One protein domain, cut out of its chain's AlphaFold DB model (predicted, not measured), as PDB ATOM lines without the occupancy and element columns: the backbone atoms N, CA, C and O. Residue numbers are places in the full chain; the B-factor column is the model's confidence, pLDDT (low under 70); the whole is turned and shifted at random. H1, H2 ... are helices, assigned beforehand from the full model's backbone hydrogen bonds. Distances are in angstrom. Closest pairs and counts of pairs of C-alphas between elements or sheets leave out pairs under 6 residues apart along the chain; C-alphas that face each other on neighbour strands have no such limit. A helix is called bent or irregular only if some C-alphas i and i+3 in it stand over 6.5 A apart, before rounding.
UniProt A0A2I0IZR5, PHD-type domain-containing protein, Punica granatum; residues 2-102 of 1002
ATOM      1  N   VAL A   2      75.985 170.224 114.477       27.19
ATOM      2  CA  VAL A   2      76.812 169.007 114.542       27.19
ATOM      3  C   VAL A   2      78.243 169.419 114.932       27.19
ATOM      4  O   VAL A   2      78.616 170.580 114.744       27.19
ATOM      5  N   SER A   3      79.058 168.503 115.464       31.84
ATOM      6  CA  SER A   3      80.523 168.640 115.357       31.84
ATOM      7  C   SER A   3      80.905 168.873 113.891       31.84
ATOM      8  O   SER A   3      80.207 168.357 113.022       31.84
ATOM      9  N   ARG A   4      81.960 169.664 113.618       43.12
ATOM     10  CA  ARG A   4      82.365 170.069 112.254       43.12
ATOM     11  C   ARG A   4      82.284 168.861 111.310       43.12
ATOM     12  O   ARG A   4      83.044 167.912 111.481       43.12
ATOM     13  N   GLN A   5      81.312 168.880 110.396       56.38
ATOM     14  CA  GLN A   5      81.153 167.814 109.411       56.38
ATOM     15  C   GLN A   5      82.381 167.818 108.505       56.38
ATOM     16  O   GLN A   5      82.981 168.871 108.282       56.38
ATOM     17  N   LEU A   6      82.764 166.637 108.027       69.56
ATOM     18  CA  LEU A   6      83.911 166.470 107.150       69.56
ATOM     19  C   LEU A   6      83.721 167.339 105.899       69.56
ATOM     20  O   LEU A   6      82.729 167.181 105.195       69.56
ATOM     21  N   ASP A   7      84.640 168.276 105.664       76.31
ATOM     22  CA  ASP A   7      84.582 169.252 104.574       76.31
ATOM     23  C   ASP A   7      85.832 169.190 103.681       76.31
ATOM     24  O   ASP A   7      86.867 168.635 104.059       76.31
ATOM     25  N   PHE A   8      85.752 169.773 102.480       79.44
ATOM     26  CA  PHE A   8      86.876 169.780 101.538       79.44
ATOM     27  C   PHE A   8      88.151 170.393 102.135       79.44
ATOM     28  O   PHE A   8      89.240 169.903 101.853       79.44
ATOM     29  N   ARG A   9      88.045 171.398 103.019       69.06
ATOM     30  CA  ARG A   9      89.221 171.979 103.684       69.06
ATOM     31  C   ARG A   9      89.880 170.995 104.653       69.06
ATOM     32  O   ARG A   9      91.105 170.953 104.738       69.06
ATOM     33  N   THR A  10      89.102 170.193 105.372       71.38
ATOM     34  CA  THR A  10      89.615 169.121 106.237       71.38
ATOM     35  C   THR A  10      90.309 168.041 105.407       71.38
ATOM     36  O   THR A  10      91.364 167.553 105.809       71.38
ATOM     37  N   ILE A  11      89.773 167.716 104.227       79.25
ATOM     38  CA  ILE A  11      90.359 166.749 103.288       79.25
ATOM     39  C   ILE A  11      91.666 167.291 102.673       79.25
ATOM     40  O   ILE A  11      92.674 166.585 102.688       79.25
ATOM     41  N   ASP A  12      91.713 168.561 102.248       73.31
ATOM     42  CA  ASP A  12      92.944 169.256 101.819       73.31
ATOM     43  C   ASP A  12      94.032 169.217 102.903       73.31
ATOM     44  O   ASP A  12      95.193 168.907 102.633       73.31
ATOM     45  N   LEU A  13      93.665 169.524 104.153       66.00
ATOM     46  CA  LEU A  13      94.594 169.514 105.284       66.00
ATOM     47  C   LEU A  13      95.094 168.094 105.593       66.00
ATOM     48  O   LEU A  13      96.273 167.919 105.904       66.00
ATOM     49  N   ARG A  14      94.239 167.069 105.457       69.88
ATOM     50  CA  ARG A  14      94.623 165.653 105.578       69.88
ATOM     51  C   ARG A  14      95.555 165.213 104.442       69.88
ATOM     52  O   ARG A  14      96.547 164.541 104.724       69.88
ATOM     53  N   LEU A  15      95.314 165.639 103.198       74.44
ATOM     54  CA  LEU A  15      96.232 165.428 102.069       74.44
ATOM     55  C   LEU A  15      97.600 166.076 102.335       74.44
ATOM     56  O   LEU A  15      98.623 165.396 102.274       74.44
ATOM     57  N   ALA A  16      97.622 167.363 102.693       67.44
ATOM     58  CA  ALA A  16      98.850 168.124 102.935       67.44
ATOM     59  C   ALA A  16      99.669 167.604 104.133       67.44
ATOM     60  O   ALA A  16     100.896 167.703 104.132       67.44
ATOM     61  N   ALA A  17      99.009 167.022 105.139       60.59
ATOM     62  CA  ALA A  17      99.654 166.358 106.272       60.59
ATOM     63  C   ALA A  17     100.114 164.914 105.975       60.59
ATOM     64  O   ALA A  17     100.723 164.284 106.838       60.59
ATOM     65  N   GLY A  18      99.808 164.362 104.794       64.88
ATOM     66  CA  GLY A  18     100.077 162.960 104.455       64.88
ATOM     67  C   GLY A  18      99.217 161.951 105.229       64.88
ATOM     68  O   GLY A  18      99.580 160.777 105.311       64.88
ATOM     69  N   ALA A  19      98.083 162.384 105.794       65.38
ATOM     70  CA  ALA A  19      97.298 161.640 106.783       65.38
ATOM     71  C   ALA A  19      96.806 160.268 106.291       65.38
ATOM     72  O   ALA A  19      96.681 159.325 107.071       65.38
ATOM     73  N   TYR A  20      96.569 160.145 104.984       73.62
ATOM     74  CA  TYR A  20      96.114 158.916 104.338       73.62
ATOM     75  C   TYR A  20      97.216 157.852 104.171       73.62
ATOM     76  O   TYR A  20      96.933 156.756 103.698       73.62
ATOM     77  N   GLY A  21      98.474 158.141 104.533       61.53
ATOM     78  CA  GLY A  21      99.560 157.149 104.581       61.53
ATOM     79  C   GLY A  21      99.910 156.490 103.239       61.53
ATOM     80  O   GLY A  21     100.454 155.391 103.229       61.53
ATOM     81  N   GLY A  22      99.561 157.128 102.115       67.00
ATOM     82  CA  GLY A  22      99.678 156.570 100.759       67.00
ATOM     83  C   GLY A  22      98.458 155.763 100.282       67.00
ATOM     84  O   GLY A  22      98.371 155.433  99.102       67.00
ATOM     85  N   PHE A  23      97.481 155.482 101.149       72.62
ATOM     86  CA  PHE A  23      96.278 154.726 100.799       72.62
ATOM     87  C   PHE A  23      95.219 155.629 100.153       72.62
ATOM     88  O   PHE A  23      94.378 156.208 100.838       72.62
ATOM     89  N   HIS A  24      95.241 155.719  98.819       82.25
ATOM     90  CA  HIS A  24      94.278 156.490  98.015       82.25
ATOM     91  C   HIS A  24      92.795 156.206  98.354       82.25
ATOM     92  O   HIS A  24      91.984 157.128  98.394       82.25
ATOM     93  N   GLU A  25      92.463 154.959  98.697       81.19
ATOM     94  CA  GLU A  25      91.150 154.530  99.203       81.19
ATOM     95  C   GLU A  25      90.672 155.328 100.424       81.19
ATOM     96  O   GLU A  25      89.495 155.638 100.526       81.19
ATOM     97  N   ALA A  26      91.562 155.688 101.354       76.06
ATOM     98  CA  ALA A  26      91.174 156.402 102.571       76.06
ATOM     99  C   ALA A  26      90.834 157.881 102.313       76.06
ATOM    100  O   ALA A  26      90.051 158.463 103.059       76.06
ATOM    101  N   PHE A  27      91.383 158.472 101.247       85.56
ATOM    102  CA  PHE A  27      90.951 159.777 100.739       85.56
ATOM    103  C   PHE A  27      89.596 159.667 100.020       85.56
ATOM    104  O   PHE A  27      88.730 160.515 100.217       85.56
ATOM    105  N   LEU A  28      89.385 158.594  99.246       84.81
ATOM    106  CA  LEU A  28      88.103 158.310  98.595       84.81
ATOM    107  C   LEU A  28      86.972 158.114  99.624       84.81
ATOM    108  O   LEU A  28      85.905 158.706  99.479       84.81
ATOM    109  N   ASP A  29      87.225 157.347 100.692       81.94
ATOM    110  CA  ASP A  29      86.296 157.145 101.812       81.94
ATOM    111  C   ASP A  29      85.868 158.483 102.450       81.94
ATOM    112  O   ASP A  29      84.677 158.721 102.646       81.94
ATOM    113  N   ASP A  30      86.830 159.368 102.743       83.25
ATOM    114  CA  ASP A  30      86.580 160.692 103.332       83.25
ATOM    115  C   ASP A  30      85.743 161.596 102.388       83.25
ATOM    116  O   ASP A  30      84.833 162.295 102.840       83.25
ATOM    117  N   VAL A  31      85.989 161.577 101.069       87.12
ATOM    118  CA  VAL A  31      85.177 162.354 100.106       87.12
ATOM    119  C   VAL A  31      83.756 161.784  99.978       87.12
ATOM    120  O   VAL A  31      82.796 162.547  99.864       87.12
ATOM    121  N   HIS A  32      83.581 160.461 100.055       84.75
ATOM    122  CA  HIS A  32      82.251 159.846 100.103       84.75
ATOM    123  C   HIS A  32      81.482 160.208 101.378       84.75
ATOM    124  O   HIS A  32      80.302 160.551 101.292       84.75
ATOM    125  N   GLU A  33      82.143 160.215 102.540       80.81
ATOM    126  CA  GLU A  33      81.537 160.645 103.804       80.81
ATOM    127  C   GLU A  33      81.097 162.123 103.754       80.81
ATOM    128  O   GLU A  33      80.028 162.455 104.269       80.81
ATOM    129  N   LEU A  34      81.836 163.009 103.076       85.06
ATOM    130  CA  LEU A  34      81.392 164.382 102.789       85.06
ATOM    131  C   LEU A  34      80.106 164.410 101.934       85.06
ATOM    132  O   LEU A  34      79.140 165.081 102.308       85.06
ATOM    133  N   TRP A  35      80.039 163.665 100.826       87.19
ATOM    134  CA  TRP A  35      78.831 163.639  99.987       87.19
ATOM    135  C   TRP A  35      77.612 163.036 100.705       87.19
ATOM    136  O   TRP A  35      76.507 163.562 100.571       87.19
ATOM    137  N   ASP A  36      77.794 161.999 101.527       80.19
ATOM    138  CA  ASP A  36      76.720 161.430 102.354       80.19
ATOM    139  C   ASP A  36      76.271 162.383 103.474       80.19
ATOM    140  O   ASP A  36      75.072 162.482 103.753       80.19
ATOM    141  N   ASN A  37      77.191 163.156 104.065       79.62
ATOM    142  CA  ASN A  37      76.849 164.241 104.988       79.62
ATOM    143  C   ASN A  37      76.007 165.330 104.304       79.62
ATOM    144  O   ASN A  37      75.033 165.794 104.893       79.62
ATOM    145  N   LEU A  38      76.337 165.711 103.064       81.38
ATOM    146  CA  LEU A  38      75.573 166.694 102.289       81.38
ATOM    147  C   LEU A  38      74.180 166.168 101.908       81.38
ATOM    148  O   LEU A  38      73.191 166.852 102.175       81.38
ATOM    149  N   ARG A  39      74.076 164.936 101.386       83.69
ATOM    150  CA  ARG A  39      72.788 164.261 101.128       83.69
ATOM    151  C   ARG A  39      71.905 164.210 102.380       83.69
ATOM    152  O   ARG A  39      70.708 164.469 102.301       83.69
ATOM    153  N   SER A  40      72.500 163.918 103.538       79.00
ATOM    154  CA  SER A  40      71.785 163.827 104.817       79.00
ATOM    155  C   SER A  40      71.365 165.193 105.372       79.00
ATOM    156  O   SER A  40      70.275 165.322 105.921       79.00
ATOM    157  N   ALA A  41      72.205 166.223 105.226       76.50
ATOM    158  CA  ALA A  41      71.935 167.572 105.729       76.50
ATOM    159  C   ALA A  41      70.926 168.353 104.869       76.50
ATOM    160  O   ALA A  41      70.194 169.190 105.397       76.50
ATOM    161  N   PHE A  42      70.874 168.078 103.561       83.19
ATOM    162  CA  PHE A  42      70.024 168.781 102.595       83.19
ATOM    163  C   PHE A  42      68.896 167.913 102.014       83.19
ATOM    164  O   PHE A  42      68.312 168.283 101.002       83.19
ATOM    165  N   GLY A  43      68.531 166.800 102.661       80.19
ATOM    166  CA  GLY A  43      67.498 165.869 102.173       80.19
ATOM    167  C   GLY A  43      66.108 166.484 101.918       80.19
ATOM    168  O   GLY A  43      65.352 165.958 101.104       80.19
ATOM    169  N   ASP A  44      65.790 167.618 102.552       84.56
ATOM    170  CA  ASP A  44      64.563 168.399 102.310       84.56
ATOM    171  C   ASP A  44      64.649 169.339 101.080       84.56
ATOM    172  O   ASP A  44      63.658 169.971 100.711       84.56
ATOM    173  N   GLN A  45      65.822 169.469 100.447       89.06
ATOM    174  CA  GLN A  45      66.112 170.397  99.345       89.06
ATOM    175  C   GLN A  45      66.636 169.633  98.111       89.06
ATOM    176  O   GLN A  45      67.850 169.512  97.926       89.06
ATOM    177  N   PRO A  46      65.744 169.120  97.238       86.56
ATOM    178  CA  PRO A  46      66.124 168.204  96.159       86.56
ATOM    179  C   PRO A  46      67.123 168.809  95.166       86.56
ATOM    180  O   PRO A  46      68.000 168.092  94.696       86.56
ATOM    181  N   ASP A  47      67.059 170.117  94.909       88.31
ATOM    182  CA  ASP A  47      67.978 170.808  93.993       88.31
ATOM    183  C   ASP A  47      69.443 170.760  94.481       88.31
ATOM    184  O   ASP A  47      70.371 170.677  93.674       88.31
ATOM    185  N   LEU A  48      69.665 170.773  95.805       82.31
ATOM    186  CA  LEU A  48      70.999 170.644  96.403       82.31
ATOM    187  C   LEU A  48      71.467 169.188  96.471       82.31
ATOM    188  O   LEU A  48      72.661 168.935  96.327       82.31
ATOM    189  N   VAL A  49      70.545 168.237  96.648       87.50
ATOM    190  CA  VAL A  49      70.849 166.799  96.574       87.50
ATOM    191  C   VAL A  49      71.262 166.420  95.148       87.50
ATOM    192  O   VAL A  49      72.321 165.831  94.965       87.50
ATOM    193  N   GLU A  50      70.513 166.855  94.129       89.75
ATOM    194  CA  GLU A  50      70.851 166.622  92.717       89.75
ATOM    195  C   GLU A  50      72.199 167.264  92.336       89.75
ATOM    196  O   GLU A  50      72.969 166.691  91.561       89.75
ATOM    197  N   LEU A  51      72.523 168.435  92.900       87.50
ATOM    198  CA  LEU A  51      73.836 169.063  92.736       87.50
ATOM    199  C   LEU A  51      74.954 168.261  93.423       87.50
ATOM    200  O   LEU A  51      76.006 168.061  92.818       87.50
ATOM    201  N   ALA A  52      74.741 167.792  94.655       86.12
ATOM    202  CA  ALA A  52      75.709 166.973  95.386       86.12
ATOM    203  C   ALA A  52      75.976 165.636  94.675       86.12
ATOM    204  O   ALA A  52      77.131 165.247  94.523       86.12
ATOM    205  N   ASP A  53      74.935 164.977  94.163       88.69
ATOM    206  CA  ASP A  53      75.064 163.727  93.412       88.69
ATOM    207  C   ASP A  53      75.813 163.944  92.088       88.69
ATOM    208  O   ASP A  53      76.778 163.233  91.813       88.69
ATOM    209  N   LYS A  54      75.495 165.002  91.328       91.00
ATOM    210  CA  LYS A  54      76.255 165.379  90.118       91.00
ATOM    211  C   LYS A  54      77.724 165.680  90.404       91.00
ATOM    212  O   LYS A  54      78.590 165.348  89.596       91.00
ATOM    213  N   LEU A  55      78.039 166.344  91.515       87.88
ATOM    214  CA  LEU A  55      79.427 166.618  91.894       87.88
ATOM    215  C   LEU A  55      80.147 165.344  92.370       87.88
ATOM    216  O   LEU A  55      81.319 165.164  92.043       87.88
ATOM    217  N   SER A  56      79.438 164.431  93.040       91.44
ATOM    218  CA  SER A  56      79.927 163.098  93.412       91.44
ATOM    219  C   SER A  56      80.237 162.236  92.179       91.44
ATOM    220  O   SER A  56      81.308 161.641  92.121       91.44
ATOM    221  N   GLU A  57      79.358 162.203  91.170       91.94
ATOM    222  CA  GLU A  57      79.579 161.480  89.905       91.94
ATOM    223  C   GLU A  57      80.766 162.049  89.110       91.94
ATOM    224  O   GLU A  57      81.618 161.297  88.631       91.94
ATOM    225  N   ASN A  58      80.869 163.380  89.011       91.69
ATOM    226  CA  ASN A  58      82.012 164.039  88.371       91.69
ATOM    227  C   ASN A  58      83.332 163.728  89.098       91.69
ATOM    228  O   ASN A  58      84.354 163.501  88.449       91.69
ATOM    229  N   PHE A  59      83.319 163.699  90.435       92.06
ATOM    230  CA  PHE A  59      84.486 163.344  91.240       92.06
ATOM    231  C   PHE A  59      84.897 161.875  91.051       92.06
ATOM    232  O   PHE A  59      86.067 161.626  90.774       92.06
ATOM    233  N   GLU A  60      83.959 160.923  91.113       90.25
ATOM    234  CA  GLU A  60      84.219 159.493  90.854       90.25
ATOM    235  C   GLU A  60      84.819 159.283  89.450       90.25
ATOM    236  O   GLU A  60      85.824 158.585  89.294       90.25
ATOM    237  N   SER A  61      84.281 159.960  88.425       89.62
ATOM    238  CA  SER A  61      84.833 159.914  87.062       89.62
ATOM    239  C   SER A  61      86.267 160.451  86.993       89.62
ATOM    240  O   SER A  61      87.119 159.835  86.354       89.62
ATOM    241  N   LEU A  62      86.559 161.578  87.650       86.88
ATOM    242  CA  LEU A  62      87.902 162.170  87.685       86.88
ATOM    243  C   LEU A  62      88.893 161.329  88.504       86.88
ATOM    244  O   LEU A  62      90.070 161.254  88.151       86.88
ATOM    245  N   PHE A  63      88.436 160.679  89.575       88.56
ATOM    246  CA  PHE A  63      89.246 159.774  90.386       88.56
ATOM    247  C   PHE A  63      89.627 158.516  89.593       88.56
ATOM    248  O   PHE A  63      90.802 158.139  89.555       88.56
ATOM    249  N   ALA A  64      88.661 157.919  88.891       87.50
ATOM    250  CA  ALA A  64      88.886 156.772  88.018       87.50
ATOM    251  C   ALA A  64      89.772 157.105  86.804       87.50
ATOM    252  O   ALA A  64      90.625 156.300  86.440       87.50
ATOM    253  N   GLU A  65      89.616 158.291  86.204       87.12
ATOM    254  CA  GLU A  65      90.435 158.750  85.074       87.12
ATOM    255  C   GLU A  65      91.885 159.067  85.486       87.12
ATOM    256  O   GLU A  65      92.812 158.759  84.740       87.12
ATOM    257  N   LYS A  66      92.099 159.697  86.653       84.12
ATOM    258  CA  LYS A  66      93.392 160.330  86.985       84.12
ATOM    259  C   LYS A  66      94.146 159.674  88.133       84.12
ATOM    260  O   LYS A  66      95.369 159.612  88.078       84.12
ATOM    261  N   VAL A  67      93.460 159.188  89.168       83.50
ATOM    262  CA  VAL A  67      94.125 158.647  90.366       83.50
ATOM    263  C   VAL A  67      94.419 157.159  90.207       83.50
ATOM    264  O   VAL A  67      95.550 156.743  90.447       83.50
ATOM    265  N   ILE A  68      93.450 156.359  89.748       85.88
ATOM    266  CA  ILE A  68      93.629 154.903  89.612       85.88
ATOM    267  C   ILE A  68      94.794 154.537  88.662       85.88
ATOM    268  O   ILE A  68      95.618 153.708  89.060       85.88
ATOM    269  N   PRO A  69      94.968 155.156  87.471       86.31
ATOM    270  CA  PRO A  69      96.090 154.825  86.590       86.31
ATOM    271  C   PRO A  69      97.453 155.206  87.181       86.31
ATOM    272  O   PRO A  69      98.399 154.426  87.077       86.31
ATOM    273  N   LEU A  70      97.546 156.354  87.866       79.19
ATOM    274  CA  LEU A  70      98.768 156.758  88.568       79.19
ATOM    275  C   LEU A  70      99.107 155.789  89.708       79.19
ATOM    276  O   LEU A  70     100.269 155.432  89.870       79.19
ATOM    277  N   VAL A  71      98.115 155.313  90.468       81.94
ATOM    278  CA  VAL A  71      98.331 154.320  91.534       81.94
ATOM    279  C   VAL A  71      98.760 152.963  90.965       81.94
ATOM    280  O   VAL A  71      99.657 152.341  91.530       81.94
ATOM    281  N   HIS A  72      98.213 152.529  89.823       80.19
ATOM    282  CA  HIS A  72      98.670 151.314  89.136       80.19
ATOM    283  C   HIS A  72     100.132 151.441  88.679       80.19
ATOM    284  O   HIS A  72     100.960 150.587  88.991       80.19
ATOM    285  N   GLN A  73     100.471 152.550  88.015       75.62
ATOM    286  CA  GLN A  73     101.830 152.845  87.556       75.62
ATOM    287  C   GLN A  73     102.826 152.942  88.732       75.62
ATOM    288  O   GLN A  73     103.941 152.430  88.650       75.62
ATOM    289  N   LEU A  74     102.415 153.539  89.856       71.69
ATOM    290  CA  LEU A  74     103.200 153.593  91.095       71.69
ATOM    291  C   LEU A  74     103.380 152.215  91.750       71.69
ATOM    292  O   LEU A  74     104.471 151.930  92.242       71.69
ATOM    293  N   GLY A  75     102.364 151.349  91.710       69.31
ATOM    294  CA  GLY A  75     102.457 149.960  92.170       69.31
ATOM    295  C   GLY A  75     103.419 149.113  91.330       69.31
ATOM    296  O   GLY A  75     104.203 148.335  91.873       69.31
ATOM    297  N   GLU A  76     103.427 149.303  90.008       63.78
ATOM    298  CA  GLU A  76     104.412 148.667  89.124       63.78
ATOM    299  C   GLU A  76     105.846 149.086  89.480       63.78
ATOM    300  O   GLU A  76     106.734 148.230  89.539       63.78
ATOM    301  N   TYR A  77     106.087 150.367  89.792       60.28
ATOM    302  CA  TYR A  77     107.414 150.844  90.197       60.28
ATOM    303  C   TYR A  77     107.934 150.190  91.486       60.28
ATOM    304  O   TYR A  77     109.123 149.882  91.554       60.28
ATOM    305  N   THR A  78     107.089 149.919  92.487       54.56
ATOM    306  CA  THR A  78     107.505 149.175  93.695       54.56
ATOM    307  C   THR A  78     107.776 147.691  93.444       54.56
ATOM    308  O   THR A  78     108.431 147.060  94.271       54.56
ATOM    309  N   SER A  79     107.321 147.130  92.320       57.97
ATOM    310  CA  SER A  79     107.559 145.726  91.943       57.97
ATOM    311  C   SER A  79     108.822 145.493  91.095       57.97
ATOM    312  O   SER A  79     109.187 144.347  90.834       57.97
ATOM    313  N   LEU A  80     109.513 146.562  90.680       53.94
ATOM    314  CA  LEU A  80     110.710 146.520  89.834       53.94
ATOM    315  C   LEU A  80     111.905 147.172  90.544       53.94
ATOM    316  O   LEU A  80     112.042 148.393  90.556       53.94
ATOM    317  N   GLU A  81     112.831 146.357  91.062       51.09
ATOM    318  CA  GLU A  81     114.006 146.791  91.851       51.09
ATOM    319  C   GLU A  81     115.045 147.658  91.094       51.09
ATOM    320  O   GLU A  81     116.118 147.956  91.616       51.09
ATOM    321  N   SER A  82     114.752 148.116  89.871       53.91
ATOM    322  CA  SER A  82     115.552 149.143  89.195       53.91
ATOM    323  C   SER A  82     114.695 150.119  88.379       53.91
ATOM    324  O   SER A  82     114.151 149.806  87.323       53.91
ATOM    325  N   LEU A  83     114.619 151.359  88.868       53.41
ATOM    326  CA  LEU A  83     114.054 152.494  88.139       53.41
ATOM    327  C   LEU A  83     115.056 152.996  87.087       53.41
ATOM    328  O   LEU A  83     116.095 153.559  87.454       53.41
ATOM    329  N   SER A  84     114.728 152.842  85.800       64.94
ATOM    330  CA  SER A  84     115.515 153.420  84.703       64.94
ATOM    331  C   SER A  84     115.475 154.957  84.720       64.94
ATOM    332  O   SER A  84     114.597 155.569  85.340       64.94
ATOM    333  N   ALA A  85     116.452 155.601  84.075       63.94
ATOM    334  CA  ALA A  85     116.601 157.056  84.120       63.94
ATOM    335  C   ALA A  85     115.420 157.789  83.456       63.94
ATOM    336  O   ALA A  85     114.990 158.838  83.936       63.94
ATOM    337  N   GLU A  86     114.857 157.199  82.402       65.94
ATOM    338  CA  GLU A  86     113.709 157.708  81.654       65.94
ATOM    339  C   GLU A  86     112.474 157.762  82.558       65.94
ATOM    340  O   GLU A  86     111.867 158.818  82.710       65.94
ATOM    341  N   LYS A  87     112.165 156.662  83.258       66.25
ATOM    342  CA  LYS A  87     110.974 156.582  84.114       66.25
ATOM    343  C   LYS A  87     111.063 157.461  85.369       66.25
ATOM    344  O   LYS A  87     110.049 157.954  85.855       66.25
ATOM    345  N   LYS A  88     112.276 157.726  85.877       65.75
ATOM    346  CA  LYS A  88     112.491 158.755  86.917       65.75
ATOM    347  C   LYS A  88     112.199 160.161  86.394       65.75
ATOM    348  O   LYS A  88     111.659 160.980  87.135       65.75
ATOM    349  N   LYS A  89     112.542 160.437  85.132       74.19
ATOM    350  CA  LYS A  89     112.237 161.714  84.488       74.19
ATOM    351  C   LYS A  89     110.732 161.877  84.261       74.19
ATOM    352  O   LYS A  89     110.204 162.913  84.632       74.19
ATOM    353  N   GLU A  90     110.034 160.849  83.771       71.19
ATOM    354  CA  GLU A  90     108.566 160.856  83.612       71.19
ATOM    355  C   GLU A  90     107.844 161.224  84.921       71.19
ATOM    356  O   GLU A  90     106.976 162.096  84.929       71.19
ATOM    357  N   LEU A  91     108.254 160.630  86.049       66.44
ATOM    358  CA  LEU A  91     107.736 160.982  87.378       66.44
ATOM    359  C   LEU A  91     108.059 162.434  87.779       66.44
ATOM    360  O   LEU A  91     107.205 163.115  88.341       66.44
ATOM    361  N   SER A  92     109.262 162.931  87.478       68.31
ATOM    362  CA  SER A  92     109.650 164.325  87.750       68.31
ATOM    363  C   SER A  92     108.876 165.332  86.889       68.31
ATOM    364  O   SER A  92     108.486 166.391  87.383       68.31
ATOM    365  N   ASP A  93     108.618 165.008  85.623       72.50
ATOM    366  CA  ASP A  93     107.867 165.847  84.686       72.50
ATOM    367  C   ASP A  93     106.365 165.861  85.059       72.50
ATOM    368  O   ASP A  93     105.722 166.915  85.019       72.50
ATOM    369  N   LEU A  94     105.815 164.738  85.552       66.75
ATOM    370  CA  LEU A  94     104.482 164.663  86.170       66.75
ATOM    371  C   LEU A  94     104.377 165.525  87.440       66.75
ATOM    372  O   LEU A  94     103.472 166.352  87.542       66.75
ATOM    373  N   VAL A  95     105.312 165.388  88.387       64.75
ATOM    374  CA  VAL A  95     105.344 166.204  89.620       64.75
ATOM    375  C   VAL A  95     105.486 167.695  89.298       64.75
ATOM    376  O   VAL A  95     104.806 168.524  89.901       64.75
ATOM    377  N   SER A  96     106.296 168.041  88.295       64.12
ATOM    378  CA  SER A  96     106.423 169.419  87.804       64.12
ATOM    379  C   SER A  96     105.105 169.937  87.220       64.12
ATOM    380  O   SER A  96     104.716 171.072  87.492       64.12
ATOM    381  N   SER A  97     104.367 169.099  86.488       59.88
ATOM    382  CA  SER A  97     103.060 169.448  85.909       59.88
ATOM    383  C   SER A  97     101.965 169.660  86.969       59.88
ATOM    384  O   SER A  97     101.088 170.502  86.788       59.88
ATOM    385  N   ILE A  98     102.036 168.957  88.105       56.88
ATOM    386  CA  ILE A  98     101.095 169.107  89.234       56.88
ATOM    387  C   ILE A  98     101.233 170.478  89.925       56.88
ATOM    388  O   ILE A  98     100.263 170.975  90.495       56.88
ATOM    389  N   SER A  99     102.387 171.151  89.813       46.91
ATOM    390  CA  SER A  99     102.607 172.489  90.398       46.91
ATOM    391  C   SER A  99     101.748 173.617  89.793       46.91
ATOM    392  O   SER A  99     101.755 174.734  90.305       46.91
ATOM    393  N   VAL A 100     100.994 173.326  88.725       52.00
ATOM    394  CA  VAL A 100     100.141 174.276  87.985       52.00
ATOM    395  C   VAL A 100      98.676 174.254  88.470       52.00
ATOM    396  O   VAL A 100      97.839 174.998  87.958       52.00
ATOM    397  N   LEU A 101      98.331 173.422  89.463       53.50
ATOM    398  CA  LEU A 101      96.987 173.422  90.052       53.50
ATOM    399  C   LEU A 101      96.649 174.797  90.671       53.50
ATOM    400  O   LEU A 101      97.490 175.381  91.360       53.50
ATOM    401  N   PRO A 102      95.427 175.328  90.462       53.91
ATOM    402  CA  PRO A 102      95.007 176.560  91.117       53.91
ATOM    403  C   PRO A 102      94.963 176.360  92.636       53.91
ATOM    404  O   PRO A 102      94.550 175.303  93.116       53.91
TER     405      PRO A 102
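Overview. This is residues 2 to 102 of the 1002 residues of the protein "PHD-type domain-containing protein" of Punica granatum (UniProt A0A2I0IZR5). Three helices, H1, H2 and H3a, run back and forth as two helical hairpins that share H2, with H1 and H3a each packing on H2 but not on each other; the long bent helix H3 carries on past them as H3b, and H4 turns back from its far end without packing on any helix. Residues 78 to 86 and 92 to 102 stick out. The 101 printed residues hold four named helices, H1 to H4, and no named strand: all helix. The whole is a loose rod, radius of gyration of the C-alphas 17.1 A, spanning 56 by 27 by 25 A.

Arrangement. Start at H1, residues 8 to 16, which touches H2, residues 24 to 41, in a hairpin; the closest C-alphas, Ile 11 and Asp 30, are 7.1 A apart, at a shallow tilt of 13 degrees, opposite ways. H2 touches H1 with residues 27 to 34 alone. H3, residues 46 to 78, was assigned as one helix by its hydrogen bonds but is bent, C-alphas 65 and 68 being 6.8 A apart; its arms, H3a and H3b, stand at 33 degrees, a shallow tilt only just short of steep. H2 and H3a touch as a hairpin, 9 degrees, opposite ways, closest at the C-alphas of Arg 39 and Val 49, 5.6 A. H2 and H3b are close but not clearly touching: C-alphas 24 and 71 are 7.9 A apart. H4, residues 85 to 98, is apart from H1, H2, H3a and H3b. In H1, H2, H3a, H3b and H4, every O i to N i+4 pair is within hydrogen-bond range.

Along the chain. Find C-alpha 8 at (86.876, 169.780, 101.538), where H1 begins; it is 12.2 A long. H2 measures 26.1 A. H3a, residues 46 to 65, starts at (66.124, 168.204, 96.159) and measures 28.3 A; H3b, residues 68 to 78, measures 15.6 A. H4, 20.3 A, ends at C-alpha 98, (101.095, 169.107, 89.234).

Size, cuts and confidence. The two C-alphas farthest apart, Asp 44 and Ala 85, are 56.3 A apart. The printed part has no cut; the link from H2 to H3 is tight, the other two short. Mean pLDDT of the printed part is 73.8, with 39 residues under 70, among them 75 to 88 and 94 to 102.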